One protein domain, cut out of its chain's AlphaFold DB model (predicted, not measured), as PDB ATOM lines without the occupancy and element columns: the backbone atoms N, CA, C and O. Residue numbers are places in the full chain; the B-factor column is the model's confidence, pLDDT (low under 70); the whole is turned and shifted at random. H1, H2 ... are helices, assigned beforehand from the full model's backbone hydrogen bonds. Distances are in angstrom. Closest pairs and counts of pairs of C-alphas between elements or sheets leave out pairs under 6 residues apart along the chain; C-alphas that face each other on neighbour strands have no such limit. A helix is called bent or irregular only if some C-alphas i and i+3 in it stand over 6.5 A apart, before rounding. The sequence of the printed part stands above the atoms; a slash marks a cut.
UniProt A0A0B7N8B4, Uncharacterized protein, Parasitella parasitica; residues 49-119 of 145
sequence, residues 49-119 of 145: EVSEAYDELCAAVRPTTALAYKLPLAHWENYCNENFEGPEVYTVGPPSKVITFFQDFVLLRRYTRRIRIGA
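What this domain is: This is residues 49 to 119 of the 145 residues of an uncharacterized protein of Parasitella parasitica (UniProt A0A0B7N8B4). H1 and the longer H2 stand side by side as a helical hairpin, and H3, beyond a long loop, is on the other side of H2 from H1, steeply tilted to H2 and only loosely packed on it. Residues 108 to 114 stick out at the far end of H3, and a tail without a named element runs to residue 119. The printed part has 71 residues with three named helices, H1, H2 and H3 in chain order, and no named strand; the class is all helix. It is only just loose, close to compact, with a radius of gyration of the C-alphas of 13.6 A and spans of 37 by 33 by 21 A.

Where its parts are: H1 is residues 49 to 60, 16.1 A long, from C-alpha 49 at (73.700, 145.724, 159.707). H2 is residues 63 to 83, 30.3 A long; it has a kink of 28 degrees near residue 71 and is irregular, but only just, with C-alphas 68 and 71 6.8 A apart. H3 is residues 95 to 110, 21.1 A long, with a kink of 25 degrees near residue 102, and ends at C-alpha 110 at (98.916, 149.751, 167.073).

How they stand to each other: H1 and H2 touch, closest at the C-alphas of Cys 58 and Ala 66, 5.5 A apart. They form a hairpin, running opposite ways at a shallow tilt of 13 degrees. H2, with residues 72 to 79 alone, and H3, with residues 101 to 105 alone, only just touch, with 3 pairs of C-alphas within 8 A. The closest are those of Trp 76 and Phe 101, 7.2 A apart. Their lines stand at a steep tilt of 61 degrees, opposite ways. H1 and H3 are apart. Each O i to N i+4 pair is within hydrogen-bond range in H1, against 15 of 17 in H2 and 9 of 12 in H3.

The domain as a whole: The C-alphas farthest apart, those of Ala 59 and Gly 118, are 37.2 A from each other. The printed part has no cut. The link from H1 to H2 is tight; that from H2 to H3, with 11 residues, is long. The mean pLDDT of the printed part is 72.1, and residues 86 to 96 and 105 to 119 are under 70.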
ATOM      1  N   GLU A  49      72.834 146.902 159.517       71.50
ATOM      2  CA  GLU A  49      73.700 145.724 159.707       71.50
ATOM      3  C   GLU A  49      74.831 145.938 160.733       71.50
ATOM      4  O   GLU A  49      75.086 145.068 161.562       71.50
ATOM      5  N   VAL A  50      75.503 147.098 160.730       72.88
ATOM      6  CA  VAL A  50      76.595 147.379 161.689       72.88
ATOM      7  C   VAL A  50      76.047 147.641 163.097       72.88
ATOM      8  O   VAL A  50      76.650 147.208 164.083       72.88
ATOM      9  N   SER A  51      74.899 148.317 163.202       76.31
ATOM     10  CA  SER A  51      74.227 148.558 164.484       76.31
ATOM     11  C   SER A  51      73.692 147.259 165.085       76.31
ATOM     12  O   SER A  51      73.934 146.984 166.256       76.31
ATOM     13  N   GLU A  52      73.032 146.431 164.275       80.56
ATOM     14  CA  GLU A  52      72.526 145.112 164.658       80.56
ATOM     15  C   GLU A  52      73.675 144.204 165.108       80.56
ATOM     16  O   GLU A  52      73.600 143.607 166.180       80.56
ATOM     17  N   ALA A  53      74.793 144.185 164.374       77.94
ATOM     18  CA  ALA A  53      75.982 143.439 164.774       77.94
ATOM     19  C   ALA A  53      76.562 143.921 166.117       77.94
ATOM     20  O   ALA A  53      77.058 143.113 166.907       77.94
ATOM     21  N   TYR A  54      76.512 145.226 166.405       81.31
ATOM     22  CA  TYR A  54      76.953 145.756 167.695       81.31
ATOM     23  C   TYR A  54      76.000 145.378 168.835       81.31
ATOM     24  O   TYR A  54      76.467 145.044 169.928       81.31
ATOM     25  N   ASP A  55      74.692 145.384 168.593       84.69
ATOM     26  CA  ASP A  55      73.685 144.978 169.574       84.69
ATOM     27  C   ASP A  55      73.769 143.473 169.876       84.69
ATOM     28  O   ASP A  55      73.783 143.074 171.045       84.69
ATOM     29  N   GLU A  56      73.940 142.637 168.850       86.19
ATOM     30  CA  GLU A  56      74.209 141.202 169.000       86.19
ATOM     31  C   GLU A  56      75.504 140.947 169.775       86.19
ATOM     32  O   GLU A  56      75.547 140.116 170.687       86.19
ATOM     33  N   LEU A  57      76.563 141.702 169.469       83.44
ATOM     34  CA  LEU A  57      77.817 141.625 170.203       83.44
ATOM     35  C   LEU A  57      77.609 142.001 171.675       83.44
ATOM     36  O   LEU A  57      78.068 141.279 172.558       83.44
ATOM     37  N   CYS A  58      76.886 143.086 171.958       86.06
ATOM     38  CA  CYS A  58      76.559 143.500 173.324       86.06
ATOM     39  C   CYS A  58      75.764 142.431 174.085       86.06
ATOM     40  O   CYS A  58      75.951 142.292 175.295       86.06
ATOM     41  N   ALA A  59      74.919 141.662 173.396       88.81
ATOM     42  CA  ALA A  59      74.197 140.536 173.982       88.81
ATOM     43  C   ALA A  59      75.095 139.303 174.221       88.81
ATOM     44  O   ALA A  59      74.862 138.546 175.164       88.81
ATOM     45  N   ALA A  60      76.122 139.098 173.390       88.00
ATOM     46  CA  ALA A  60      76.962 137.900 173.406       88.00
ATOM     47  C   ALA A  60      78.225 138.007 174.281       88.00
ATOM     48  O   ALA A  60      78.724 136.985 174.763       88.00
ATOM     49  N   VAL A  61      78.780 139.209 174.482       87.00
ATOM     50  CA  VAL A  61      80.071 139.395 175.170       87.00
ATOM     51  C   VAL A  61      79.990 140.309 176.389       87.00
ATOM     52  O   VAL A  61      79.016 141.013 176.631       87.00
ATOM     53  N   ARG A  62      81.062 140.316 177.194       91.19
ATOM     54  CA  ARG A  62      81.180 141.231 178.338       91.19
ATOM     55  C   ARG A  62      81.149 142.692 177.860       91.19
ATOM     56  O   ARG A  62      81.774 142.986 176.841       91.19
ATOM     57  N   PRO A  63      80.573 143.630 178.633       86.00
ATOM     58  CA  PRO A  63      80.501 145.041 178.243       86.00
ATOM     59  C   PRO A  63      81.861 145.660 177.904       86.00
ATOM     60  O   PRO A  63      81.980 146.429 176.957       86.00
ATOM     61  N   THR A  64      82.916 145.288 178.634       85.62
ATOM     62  CA  THR A  64      84.285 145.752 178.361       85.62
ATOM     63  C   THR A  64      84.797 145.286 177.001       85.62
ATOM     64  O   THR A  64      85.472 146.039 176.305       85.62
ATOM     65  N   THR A  65      84.454 144.059 176.608       82.00
ATOM     66  CA  THR A  65      84.774 143.511 175.292       82.00
ATOM     67  C   THR A  65      83.958 144.218 174.218       82.00
ATOM     68  O   THR A  65      84.549 144.700 173.262       82.00
ATOM     69  N   ALA A  66      82.643 144.370 174.393       81.25
ATOM     70  CA  ALA A  66      81.787 145.080 173.437       81.25
ATOM     71  C   ALA A  66      82.277 146.519 173.185       81.25
ATOM     72  O   ALA A  66      82.433 146.939 172.039       81.25
ATOM     73  N   LEU A  67      82.649 147.245 174.247       84.06
ATOM     74  CA  LEU A  67      83.226 148.588 174.139       84.06
ATOM     75  C   LEU A  67      84.521 148.625 173.316       84.06
ATOM     76  O   LEU A  67      84.743 149.593 172.588       84.06
ATOM     77  N   ALA A  68      85.354 147.582 173.383       81.62
ATOM     78  CA  ALA A  68      86.576 147.501 172.586       81.62
ATOM     79  C   ALA A  68      86.296 147.394 171.075       81.62
ATOM     80  O   ALA A  68      87.121 147.831 170.273       81.62
ATOM     81  N   TYR A  69      85.134 146.861 170.683       82.12
ATOM     82  CA  TYR A  69      84.715 146.737 169.283       82.12
ATOM     83  C   TYR A  69      83.944 147.950 168.758       82.12
ATOM     84  O   TYR A  69      83.871 148.129 167.544       82.12
ATOM     85  N   LYS A  70      83.443 148.828 169.635       82.62
ATOM     86  CA  LYS A  70      82.664 150.012 169.239       82.62
ATOM     87  C   LYS A  70      83.413 150.909 168.248       82.62
ATOM     88  O   LYS A  70      82.866 151.307 167.225       82.62
ATOM     89  N   LEU A  71      84.676 151.222 168.546       82.88
ATOM     90  CA  LEU A  71      85.498 152.091 167.702       82.88
ATOM     91  C   LEU A  71      85.898 151.408 166.373       82.88
ATOM     92  O   LEU A  71      85.697 152.025 165.330       82.88
ATOM     93  N   PRO A  72      86.410 150.158 166.356       81.12
ATOM     94  CA  PRO A  72      86.648 149.424 165.112       81.12
ATOM     95  C   PRO A  72      85.424 149.302 164.201       81.12
ATOM     96  O   PRO A  72      85.571 149.478 162.998       81.12
ATOM     97  N   LEU A  73      84.232 149.044 164.749       80.62
ATOM     98  CA  LEU A  73      83.009 148.908 163.951       80.62
ATOM     99  C   LEU A  73      82.594 150.226 163.288       80.62
ATOM    100  O   LEU A  73      82.302 150.231 162.098       80.62
ATOM    101  N   ALA A  74      82.668 151.350 164.006       82.88
ATOM    102  CA  ALA A  74      82.407 152.665 163.417       82.88
ATOM    103  C   ALA A  74      83.410 153.014 162.298       82.88
ATOM    104  O   ALA A  74      83.054 153.585 161.271       82.88
ATOM    105  N   HIS A  75      84.682 152.643 162.469       81.88
ATOM    106  CA  HIS A  75      85.680 152.832 161.416       81.88
ATOM    107  C   HIS A  75      85.468 151.897 160.223       81.88
ATOM    108  O   HIS A  75      85.695 152.316 159.091       81.88
ATOM    109  N   TRP A  76      85.034 150.660 160.463       81.25
ATOM    110  CA  TRP A  76      84.653 149.726 159.406       81.25
ATOM    111  C   TRP A  76      83.481 150.270 158.591       81.25
ATOM    112  O   TRP A  76      83.526 150.226 157.366       81.25
ATOM    113  N   GLU A  77      82.474 150.835 159.258       81.44
ATOM    114  CA  GLU A  77      81.316 151.443 158.607       81.44
ATOM    115  C   GLU A  77      81.731 152.590 157.677       81.44
ATOM    116  O   GLU A  77      81.401 152.579 156.491       81.44
ATOM    117  N   ASN A  78      82.542 153.529 158.177       83.12
ATOM    118  CA  ASN A  78      83.070 154.628 157.366       83.12
ATOM    119  C   ASN A  78      83.920 154.123 156.193       83.12
ATOM    120  O   ASN A  78      83.716 154.554 155.063       83.12
ATOM    121  N   TYR A  79      84.829 153.174 156.440       80.31
ATOM    122  CA  TYR A  79      85.658 152.582 155.388       80.31
ATOM    123  C   TYR A  79      84.801 151.938 154.294       80.31
ATOM    124  O   TYR A  79      85.074 152.104 153.106       80.31
ATOM    125  N   CYS A  80      83.746 151.227 154.686       79.12
ATOM    126  CA  CYS A  80      82.825 150.605 153.751       79.12
ATOM    127  C   CYS A  80      82.083 151.645 152.903       79.12
ATOM    128  O   CYS A  80      82.029 151.487 151.687       79.12
ATOM    129  N   ASN A  81      81.591 152.717 153.525       81.25
ATOM    130  CA  ASN A  81      80.885 153.805 152.846       81.25
ATOM    131  C   ASN A  81      81.764 154.609 151.880       81.25
ATOM    132  O   ASN A  81      81.274 155.084 150.864       81.25
ATOM    133  N   GLU A  82      83.052 154.773 152.187       81.81
ATOM    134  CA  GLU A  82      83.981 155.527 151.337       81.81
ATOM    135  C   GLU A  82      84.494 154.718 150.139       81.81
ATOM    136  O   GLU A  82      84.824 155.294 149.105       81.81
ATOM    137  N   ASN A  83      84.592 153.391 150.274       74.38
ATOM    138  CA  ASN A  83      85.306 152.547 149.308       74.38
ATOM    139  C   ASN A  83      84.399 151.609 148.502       74.38
ATOM    140  O   ASN A  83      84.857 151.023 147.521       74.38
ATOM    141  N   PHE A  84      83.141 151.421 148.908       76.44
ATOM    142  CA  PHE A  84      82.240 150.460 148.279       76.44
ATOM    143  C   PHE A  84      80.844 151.053 148.078       76.44
ATOM    144  O   PHE A  84      80.320 151.773 148.922       76.44
ATOM    145  N   GLU A  85      80.200 150.661 146.982       72.69
ATOM    146  CA  GLU A  85      78.806 150.981 146.670       72.69
ATOM    147  C   GLU A  85      78.030 149.679 146.386       72.69
ATOM    148  O   GLU A  85      78.618 148.652 146.051       72.69
ATOM    149  N   GLY A  86      76.697 149.696 146.508       68.75
ATOM    150  CA  GLY A  86      75.856 148.522 146.188       68.75
ATOM    151  C   GLY A  86      75.587 147.558 147.362       68.75
ATOM    152  O   GLY A  86      76.167 147.725 148.424       68.75
ATOM    153  N   PRO A  87      74.616 146.631 147.253       64.88
ATOM    154  CA  PRO A  87      73.957 145.926 148.378       64.88
ATOM    155  C   PRO A  87      74.878 145.266 149.404       64.88
ATOM    156  O   PRO A  87      74.488 145.148 150.556       64.88
ATOM    157  N   GLU A  88      76.105 144.933 149.025       64.00
ATOM    158  CA  GLU A  88      77.038 144.138 149.826       64.00
ATOM    159  C   GLU A  88      78.110 144.970 150.554       64.00
ATOM    160  O   GLU A  88      79.138 144.441 150.987       64.00
ATOM    161  N   VAL A  89      77.891 146.281 150.709       65.25
ATOM    162  CA  VAL A  89      78.865 147.223 151.291       65.25
ATOM    163  C   VAL A  89      79.338 146.837 152.693       65.25
ATOM    164  O   VAL A  89      80.481 147.135 153.010       65.25
ATOM    165  N   TYR A  90      78.563 146.120 153.504       62.25
ATOM    166  CA  TYR A  90      78.997 145.710 154.851       62.25
ATOM    167  C   TYR A  90      79.268 144.216 154.991       62.25
ATOM    168  O   TYR A  90      79.609 143.744 156.077       62.25
ATOM    169  N   THR A  91      79.205 143.473 153.885       66.56
ATOM    170  CA  THR A  91      79.557 142.058 153.900       66.56
ATOM    171  C   THR A  91      81.047 141.884 154.199       66.56
ATOM    172  O   THR A  91      81.905 142.659 153.765       66.56
ATOM    173  N   VAL A  92      81.378 140.814 154.925       60.72
ATOM    174  CA  VAL A  92      82.764 140.357 155.146       60.72
ATOM    175  C   VAL A  92      83.389 139.720 153.889       60.72
ATOM    176  O   VAL A  92      84.440 139.085 153.964       60.72
ATOM    177  N   GLY A  93      82.755 139.882 152.724       54.88
ATOM    178  CA  GLY A  93      83.275 139.479 151.424       54.88
ATOM    179  C   GLY A  93      83.739 140.699 150.621       54.88
ATOM    180  O   GLY A  93      83.095 141.744 150.675       54.88
ATOM    181  N   PRO A  94      84.834 140.614 149.848       62.41
ATOM    182  CA  PRO A  94      85.881 139.587 149.816       62.41
ATOM    183  C   PRO A  94      86.840 139.674 151.025       62.41
ATOM    184  O   PRO A  94      87.039 140.765 151.558       62.41
ATOM    185  N   PRO A  95      87.532 138.579 151.416       67.25
ATOM    186  CA  PRO A  95      88.513 138.584 152.512       67.25
ATOM    187  C   PRO A  95      89.568 139.687 152.389       67.25
ATOM    188  O   PRO A  95      90.009 140.238 153.394       67.25
ATOM    189  N   SER A  96      89.921 140.060 151.155       64.88
ATOM    190  CA  SER A  96      90.813 141.179 150.855       64.88
ATOM    191  C   SER A  96      90.356 142.484 151.504       64.88
ATOM    192  O   SER A  96      91.177 143.186 152.068       64.88
ATOM    193  N   LYS A  97      89.052 142.782 151.510       71.12
ATOM    194  CA  LYS A  97      88.482 143.995 152.112       71.12
ATOM    195  C   LYS A  97      88.704 144.049 153.622       71.12
ATOM    196  O   LYS A  97      89.116 145.074 154.161       71.12
ATOM    197  N   VAL A  98      88.471 142.922 154.295       73.25
ATOM    198  CA  VAL A  98      88.712 142.781 155.735       73.25
ATOM    199  C   VAL A  98      90.208 142.902 156.022       73.25
ATOM    200  O   VAL A  98      90.607 143.648 156.908       73.25
ATOM    201  N   ILE A  99      91.055 142.229 155.240       73.12
ATOM    202  CA  ILE A  99      92.513 142.275 155.409       73.12
ATOM    203  C   ILE A  99      93.046 143.704 155.256       73.12
ATOM    204  O   ILE A  99      93.812 144.136 156.116       73.12
ATOM    205  N   THR A 100      92.625 144.449 154.230       73.38
ATOM    206  CA  THR A 100      93.063 145.837 154.010       73.38
ATOM    207  C   THR A 100      92.657 146.735 155.174       73.38
ATOM    208  O   THR A 100      93.498 147.435 155.729       73.38
ATOM    209  N   PHE A 101      91.407 146.637 155.641       76.69
ATOM    210  CA  PHE A 101      90.970 147.374 156.828       76.69
ATOM    211  C   PHE A 101      91.807 147.032 158.066       76.69
ATOM    212  O   PHE A 101      92.237 147.923 158.791       76.69
ATOM    213  N   PHE A 102      92.088 145.753 158.324       74.12
ATOM    214  CA  PHE A 102      92.921 145.365 159.464       74.12
ATOM    215  C   PHE A 102      94.369 145.860 159.326       74.12
ATOM    216  O   PHE A 102      94.970 146.254 160.326       74.12
ATOM    217  N   GLN A 103      94.934 145.885 158.119       70.56
ATOM    218  CA  GLN A 103      96.266 146.442 157.878       70.56
ATOM    219  C   GLN A 103      96.301 147.953 158.143       70.56
ATOM    220  O   GLN A 103      97.127 148.416 158.934       70.56
ATOM    221  N   ASP A 104      95.362 148.699 157.569       70.25
ATOM    222  CA  ASP A 104      95.335 150.162 157.647       70.25
ATOM    223  C   ASP A 104      94.871 150.673 159.010       70.25
ATOM    224  O   ASP A 104      95.348 151.693 159.504       70.25
ATOM    225  N   PHE A 105      93.945 149.967 159.652       69.19
ATOM    226  CA  PHE A 105      93.328 150.424 160.887       69.19
ATOM    227  C   PHE A 105      93.916 149.759 162.128       69.19
ATOM    228  O   PHE A 105      94.219 150.443 163.105       69.19
ATOM    229  N   VAL A 106      94.078 148.433 162.125       64.81
ATOM    230  CA  VAL A 106      94.504 147.691 163.323       64.81
ATOM    231  C   VAL A 106      96.022 147.650 163.430       64.81
ATOM    232  O   VAL A 106      96.553 147.919 164.508       64.81
ATOM    233  N   LEU A 107      96.732 147.356 162.338       63.53
ATOM    234  CA  LEU A 107      98.190 147.272 162.362       63.53
ATOM    235  C   LEU A 107      98.837 148.660 162.344       63.53
ATOM    236  O   LEU A 107      99.719 148.899 163.161       63.53
ATOM    237  N   LEU A 108      98.358 149.602 161.528       60.19
ATOM    238  CA  LEU A 108      98.944 150.946 161.460       60.19
ATOM    239  C   LEU A 108      98.753 151.768 162.753       60.19
ATOM    240  O   LEU A 108      99.672 152.474 163.166       60.19
ATOM    241  N   ARG A 109      97.591 151.668 163.431       57.62
ATOM    242  CA  ARG A 109      97.363 152.374 164.714       57.62
ATOM    243  C   ARG A 109      98.099 151.747 165.891       57.62
ATOM    244  O   ARG A 109      98.536 152.487 166.768       57.62
ATOM    245  N   ARG A 110      98.197 150.412 165.965       52.72
ATOM    246  CA  ARG A 110      98.916 149.751 167.073       52.72
ATOM    247  C   ARG A 110     100.421 149.720 166.870       52.72
ATOM    248  O   ARG A 110     101.151 149.724 167.855       52.72
ATOM    249  N   TYR A 111     100.871 149.691 165.623       47.75
ATOM    250  CA  TYR A 111     102.268 149.548 165.273       47.75
ATOM    251  C   TYR A 111     102.629 150.634 164.267       47.75
ATOM    252  O   TYR A 111     102.663 150.436 163.058       47.75
ATOM    253  N   THR A 112     103.017 151.798 164.790       47.62
ATOM    254  CA  THR A 112     103.779 152.804 164.026       47.62
ATOM    255  C   THR A 112     105.139 152.251 163.553       47.62
ATOM    256  O   THR A 112     105.901 152.936 162.875       47.62
ATOM    257  N   ARG A 113     105.463 151.002 163.916       47.34
ATOM    258  CA  ARG A 113     106.580 150.206 163.418       47.34
ATOM    259  C   ARG A 113     106.060 149.229 162.370       47.34
ATOM    260  O   ARG A 113     105.186 148.415 162.640       47.34
ATOM    261  N   ARG A 114     106.584 149.356 161.152       50.41
ATOM    262  CA  ARG A 114     106.219 148.561 159.973       50.41
ATOM    263  C   ARG A 114     106.317 147.058 160.264       50.41
ATOM    264  O   ARG A 114     107.418 146.524 160.316       50.41
ATOM    265  N   ILE A 115     105.179 146.375 160.376       49.19
ATOM    266  CA  ILE A 115     105.132 144.910 160.440       49.19
ATOM    267  C   ILE A 115     105.216 144.365 159.013       49.19
ATOM    268  O   ILE A 115     104.403 144.712 158.155       49.19
ATOM    269  N   ARG A 116     106.191 143.493 158.752       52.94
ATOM    270  CA  ARG A 116     106.251 142.694 157.523       52.94
ATOM    271  C   ARG A 116     105.629 141.328 157.789       52.94
ATOM    272  O   ARG A 116     106.100 140.592 158.647       52.94
ATOM    273  N   ILE A 117     104.580 140.993 157.042       52.03
ATOM    274  CA  ILE A 117     103.984 139.654 157.053       52.03
ATOM    275  C   ILE A 117     104.772 138.808 156.049       52.03
ATOM    276  O   ILE A 117     104.580 138.929 154.841       52.03
ATOM    277  N   GLY A 118     105.704 137.999 156.548       49.94
ATOM    278  CA  GLY A 118     106.390 136.984 155.751       49.94
ATOM    279  C   GLY A 118     105.593 135.684 155.769       49.94
ATOM    280  O   GLY A 118     105.325 135.146 156.840       49.94
ATOM    281  N   ALA A 119     105.209 135.179 154.599       44.16
ATOM    282  CA  ALA A 119     104.681 133.828 154.466       44.16
ATOM    283  C   ALA A 119     105.850 132.884 154.156       44.16
ATOM    284  O   ALA A 119     106.372 132.900 153.043       44.16
TER     285      ALA A 119